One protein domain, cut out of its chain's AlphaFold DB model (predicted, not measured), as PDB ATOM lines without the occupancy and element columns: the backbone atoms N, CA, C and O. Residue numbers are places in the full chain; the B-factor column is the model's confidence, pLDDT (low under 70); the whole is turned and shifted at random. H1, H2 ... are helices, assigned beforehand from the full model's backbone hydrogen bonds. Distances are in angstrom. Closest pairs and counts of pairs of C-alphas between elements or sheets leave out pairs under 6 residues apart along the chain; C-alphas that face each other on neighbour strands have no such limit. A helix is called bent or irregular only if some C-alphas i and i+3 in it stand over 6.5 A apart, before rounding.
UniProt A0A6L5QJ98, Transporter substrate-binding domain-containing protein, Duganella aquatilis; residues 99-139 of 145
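Overview. This is residues 99 to 139 of the 145 residues of the protein "Transporter substrate-binding domain-containing protein" of Duganella aquatilis (UniProt A0A6L5QJ98). One long helix, H1, makes most of the length, and a short helix, H2, turns off its last end at a corner, like an L with a short foot. Residues 99 to 103 fold back from the first end of H1, and residues 133 to 139 form a loose tail after H2. The printed part has 41 residues with two named helices, H1 then H2, and no named strand; the class is all helix. It is only just loose, close to extended, with a radius of gyration of the C-alphas of 13.2 A, and its outline is elongated, spanning 36 by 19 by 16 A.

Arrangement. Begin with H1, residues 104 to 122, and go on to H2, residues 125 to 132. The two are close but not clearly touching, with 2 pairs of C-alphas within 8 A; look for the closest C-alphas at Leu 120 and Tyr 126, 5.5 A apart. Their lines stand at a steep tilt of 69 degrees, only just short of about perpendicular, and they run the same way. In H2 every O i to N i+4 pair is within hydrogen-bond range, in H1 13 of 15.

Along the chain. Find C-alpha 104 at (55.324, 10.104, 29.596); from there H1 runs 28.1 A to C-alpha 122 at (43.608, -8.426, 11.948). H1 is only just irregular, with C-alphas 105 and 108 6.8 A apart, and its line is a rough one. H2 runs 10.3 A from Ala 125 to C-alpha 132 at (31.797, -16.168, 21.946).

Size, cuts and confidence. The two C-alphas farthest apart, those of Pro 104 and Arg 134, are 36.6 A apart. The printed part has no cut, and the link from H1 to H2 is tight, with 2 residues. Look at residues 111 to 116, in H1, for a stretch that stands free. The mean pLDDT of the printed part is 86.7, and residues 138 to 139 are under 70.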
ATOM      1  N   MET A  99      41.690   3.291  29.700       84.38
ATOM      2  CA  MET A  99      42.133   4.495  30.396       84.38
ATOM      3  C   MET A  99      43.481   4.235  31.070       84.38
ATOM      4  O   MET A  99      43.676   3.201  31.707       84.38
ATOM      5  N   MET A 100      44.407   5.181  30.939       84.06
ATOM      6  CA  MET A 100      45.707   5.164  31.609       84.06
ATOM      7  C   MET A 100      46.036   6.561  32.138       84.06
ATOM      8  O   MET A 100      45.554   7.563  31.604       84.06
ATOM      9  N   HIS A 101      46.879   6.632  33.170       88.12
ATOM     10  CA  HIS A 101      47.369   7.906  33.688       88.12
ATOM     11  C   HIS A 101      48.276   8.600  32.657       88.12
ATOM     12  O   HIS A 101      49.100   7.946  32.007       88.12
ATOM     13  N   ARG A 102      48.125   9.921  32.491       84.75
ATOM     14  CA  ARG A 102      48.807  10.713  31.452       84.75
ATOM     15  C   ARG A 102      50.242  11.059  31.859       84.75
ATOM     16  O   ARG A 102      50.591  12.223  32.022       84.75
ATOM     17  N   GLU A 103      51.071  10.035  31.987       90.62
ATOM     18  CA  GLU A 103      52.508  10.159  32.227       90.62
ATOM     19  C   GLU A 103      53.308   9.787  30.977       90.62
ATOM     20  O   GLU A 103      52.936   8.837  30.281       90.62
ATOM     21  N   PRO A 104      54.437  10.468  30.701       83.88
ATOM     22  CA  PRO A 104      55.324  10.104  29.596       83.88
ATOM     23  C   PRO A 104      55.783   8.641  29.657       83.88
ATOM     24  O   PRO A 104      55.867   7.985  28.622       83.88
ATOM     25  N   ALA A 105      55.988   8.105  30.866       83.81
ATOM     26  CA  ALA A 105      56.349   6.706  31.094       83.81
ATOM     27  C   ALA A 105      55.298   5.711  30.557       83.81
ATOM     28  O   ALA A 105      55.640   4.606  30.143       83.81
ATOM     29  N   ASN A 106      54.026   6.113  30.483       88.50
ATOM     30  CA  ASN A 106      52.934   5.263  30.001       88.50
ATOM     31  C   ASN A 106      52.740   5.332  28.479       88.50
ATOM     32  O   ASN A 106      51.941   4.571  27.929       88.50
ATOM     33  N   ALA A 107      53.459   6.214  27.776       87.62
ATOM     34  CA  ALA A 107      53.329   6.364  26.326       87.62
ATOM     35  C   ALA A 107      53.729   5.081  25.578       87.62
ATOM     36  O   ALA A 107      53.044   4.670  24.640       87.62
ATOM     37  N   GLU A 108      54.793   4.410  26.029       89.62
ATOM     38  CA  GLU A 108      55.231   3.140  25.443       89.62
ATOM     39  C   GLU A 108      54.196   2.028  25.679       89.62
ATOM     40  O   GLU A 108      53.854   1.280  24.759       89.62
ATOM     41  N   LEU A 109      53.638   1.950  26.891       89.81
ATOM     42  CA  LEU A 109      52.612   0.967  27.236       89.81
ATOM     43  C   LEU A 109      51.355   1.148  26.379       89.81
ATOM     44  O   LEU A 109      50.822   0.172  25.845       89.81
ATOM     45  N   LEU A 110      50.919   2.395  26.192       89.38
ATOM     46  CA  LEU A 110      49.786   2.723  25.334       89.38
ATOM     47  C   LEU A 110      50.053   2.333  23.872       89.38
ATOM     48  O   LEU A 110      49.188   1.739  23.222       89.38
ATOM     49  N   ALA A 111      51.253   2.611  23.355       89.38
ATOM     50  CA  ALA A 111      51.641   2.225  21.998       89.38
ATOM     51  C   ALA A 111      51.634   0.697  21.816       89.38
ATOM     52  O   ALA A 111      51.071   0.184  20.844       89.38
ATOM     53  N   ARG A 112      52.188  -0.046  22.782       90.94
ATOM     54  CA  ARG A 112      52.202  -1.518  22.780       90.94
ATOM     55  C   ARG A 112      50.798  -2.112  22.870       90.94
ATOM     56  O   ARG A 112      50.508  -3.082  22.162       90.94
ATOM     57  N   PHE A 113      49.927  -1.530  23.695       91.00
ATOM     58  CA  PHE A 113      48.526  -1.937  23.808       91.00
ATOM     59  C   PHE A 113      47.798  -1.769  22.472       91.00
ATOM     60  O   PHE A 113      47.250  -2.737  21.944       91.00
ATOM     61  N   ASN A 114      47.874  -0.577  21.875       90.75
ATOM     62  CA  ASN A 114      47.214  -0.276  20.606       90.75
ATOM     63  C   ASN A 114      47.722  -1.165  19.461       90.75
ATOM     64  O   ASN A 114      46.924  -1.686  18.682       90.75
ATOM     65  N   HIS A 115      49.034  -1.399  19.386       92.56
ATOM     66  CA  HIS A 115      49.615  -2.296  18.386       92.56
ATOM     67  C   HIS A 115      49.129  -3.746  18.551       92.56
ATOM     68  O   HIS A 115      48.778  -4.412  17.575       92.56
ATOM     69  N   SER A 116      49.066  -4.237  19.788       91.56
ATOM     70  CA  SER A 116      48.590  -5.595  20.080       91.56
ATOM     71  C   SER A 116      47.097  -5.748  19.785       91.56
ATOM     72  O   SER A 116      46.684  -6.761  19.217       91.56
ATOM     73  N   LEU A 117      46.296  -4.724  20.094       89.94
ATOM     74  CA  LEU A 117      44.871  -4.691  19.779       89.94
ATOM     75  C   LEU A 117      44.628  -4.714  18.263       89.94
ATOM     76  O   LEU A 117      43.773  -5.461  17.790       89.94
ATOM     77  N   GLU A 118      45.406  -3.960  17.486       91.31
ATOM     78  CA  GLU A 118      45.322  -3.971  16.020       91.31
ATOM     79  C   GLU A 118      45.671  -5.353  15.444       91.31
ATOM     80  O   GLU A 118      44.963  -5.864  14.574       91.31
ATOM     81  N   ARG A 119      46.721  -6.005  15.961       93.06
ATOM     82  CA  ARG A 119      47.071  -7.382  15.569       93.06
ATOM     83  C   ARG A 119      45.950  -8.369  15.887       93.06
ATOM     84  O   ARG A 119      45.621  -9.202  15.045       93.06
ATOM     85  N   LEU A 120      45.338  -8.251  17.065       91.62
ATOM     86  CA  LEU A 120      44.220  -9.098  17.480       91.62
ATOM     87  C   LEU A 120      43.017  -8.944  16.537       91.62
ATOM     88  O   LEU A 120      42.414  -9.946  16.149       91.62
ATOM     89  N   ARG A 121      42.713  -7.712  16.108       87.25
ATOM     90  CA  ARG A 121      41.659  -7.428  15.121       87.25
ATOM     91  C   ARG A 121      41.969  -8.049  13.762       87.25
ATOM     92  O   ARG A 121      41.132  -8.761  13.225       87.25
ATOM     93  N   LYS A 122      43.186  -7.855  13.243       91.19
ATOM     94  CA  LYS A 122      43.608  -8.426  11.948       91.19
ATOM     95  C   LYS A 122      43.595  -9.953  11.930       91.19
ATOM     96  O   LYS A 122      43.340 -10.542  10.889       91.19
ATOM     97  N   SER A 123      43.859 -10.588  13.070       92.25
ATOM     98  CA  SER A 123      43.838 -12.051  13.192       92.25
ATOM     99  C   SER A 123      42.434 -12.668  13.245       92.25
ATOM    100  O   SER A 123      42.317 -13.888  13.253       92.25
ATOM    101  N   GLY A 124      41.370 -11.863  13.368       88.88
ATOM    102  CA  GLY A 124      40.000 -12.349  13.590       88.88
ATOM    103  C   GLY A 124      39.731 -12.879  15.008       88.88
ATOM    104  O   GLY A 124      38.579 -13.105  15.378       88.88
ATOM    105  N   ALA A 125      40.758 -13.018  15.855       90.06
ATOM    106  CA  ALA A 125      40.599 -13.431  17.251       90.06
ATOM    107  C   ALA A 125      39.728 -12.453  18.056       90.06
ATOM    108  O   ALA A 125      39.007 -12.869  18.962       90.06
ATOM    109  N   TYR A 126      39.756 -11.163  17.705       87.75
ATOM    110  CA  TYR A 126      38.858 -10.166  18.285       87.75
ATOM    111  C   TYR A 126      37.383 -10.524  18.036       87.75
ATOM    112  O   TYR A 126      36.605 -10.625  18.984       87.75
ATOM    113  N   ASP A 127      37.014 -10.802  16.785       87.56
ATOM    114  CA  ASP A 127      35.639 -11.157  16.422       87.56
ATOM    115  C   ASP A 127      35.227 -12.492  17.051       87.56
ATOM    116  O   ASP A 127      34.100 -12.643  17.521       87.56
ATOM    117  N   ALA A 128      36.158 -13.445  17.168       89.50
ATOM    118  CA  ALA A 128      35.919 -14.696  17.884       89.50
ATOM    119  C   ALA A 128      35.573 -14.467  19.368       89.50
ATOM    120  O   ALA A 128      34.651 -15.098  19.892       89.50
ATOM    121  N   ILE A 129      36.264 -13.546  20.050       87.88
ATOM    122  CA  ILE A 129      35.969 -13.177  21.446       87.88
ATOM    123  C   ILE A 129      34.584 -12.530  21.550       87.88
ATOM    124  O   ILE A 129      33.794 -12.915  22.418       87.88
ATOM    125  N   VAL A 130      34.281 -11.582  20.661       87.38
ATOM    126  CA  VAL A 130      32.998 -10.865  20.604       87.38
ATOM    127  C   VAL A 130      31.839 -11.837  20.405       87.38
ATOM    128  O   VAL A 130      30.889 -11.837  21.191       87.38
ATOM    129  N   ASN A 131      31.961 -12.725  19.420       87.31
ATOM    130  CA  ASN A 131      30.947 -13.720  19.090       87.31
ATOM    131  C   ASN A 131      30.756 -14.726  20.227       87.31
ATOM    132  O   ASN A 131      29.624 -14.995  20.635       87.31
ATOM    133  N   ARG A 132      31.852 -15.232  20.812       87.81
ATOM    134  CA  ARG A 132      31.797 -16.168  21.946       87.81
ATOM    135  C   ARG A 132      31.072 -15.572  23.150       87.81
ATOM    136  O   ARG A 132      30.349 -16.278  23.848       87.81
ATOM    137  N   ARG A 133      31.276 -14.279  23.405       84.88
ATOM    138  CA  ARG A 133      30.660 -13.547  24.521       84.88
ATOM    139  C   ARG A 133      29.273 -12.991  24.175       84.88
ATOM    140  O   ARG A 133      28.625 -12.441  25.060       84.88
ATOM    141  N   ARG A 134      28.806 -13.157  22.928       83.25
ATOM    142  CA  ARG A 134      27.561 -12.576  22.392       83.25
ATOM    143  C   ARG A 134      27.459 -11.073  22.682       83.25
ATOM    144  O   ARG A 134      26.402 -10.598  23.095       83.25
ATOM    145  N   LEU A 135      28.578 -10.362  22.527       83.69
ATOM    146  CA  LEU A 135      28.620  -8.916  22.716       83.69
ATOM    147  C   LEU A 135      27.956  -8.233  21.523       83.69
ATOM    148  O   LEU A 135      28.257  -8.537  20.369       83.69
ATOM    149  N   VAL A 136      27.073  -7.286  21.811       80.12
ATOM    150  CA  VAL A 136      26.508  -6.366  20.834       80.12
ATOM    151  C   VAL A 136      27.514  -5.242  20.641       80.12
ATOM    152  O   VAL A 136      27.694  -4.383  21.508       80.12
ATOM    153  N   LEU A 137      28.201  -5.272  19.506       75.69
ATOM    154  CA  LEU A 137      29.037  -4.170  19.055       75.69
ATOM    155  C   LEU A 137      28.288  -3.400  17.981       75.69
ATOM    156  O   LEU A 137      27.734  -3.993  17.055       75.69
ATOM    157  N   MET A 138      28.298  -2.073  18.077       65.62
ATOM    158  CA  MET A 138      27.898  -1.277  16.927       65.62
ATOM    159  C   MET A 138      29.048  -1.242  15.924       65.62
ATOM    160  O   MET A 138      30.211  -1.179  16.340       65.62
ATOM    161  N   PRO A 139      28.757  -1.252  14.610       58.16
ATOM    162  CA  PRO A 139      29.785  -0.998  13.621       58.16
ATOM    163  C   PRO A 139      30.439   0.340  13.969       58.16
ATOM    164  O   PRO A 139      29.784   1.386  14.012       58.16
TER     165      PRO A 139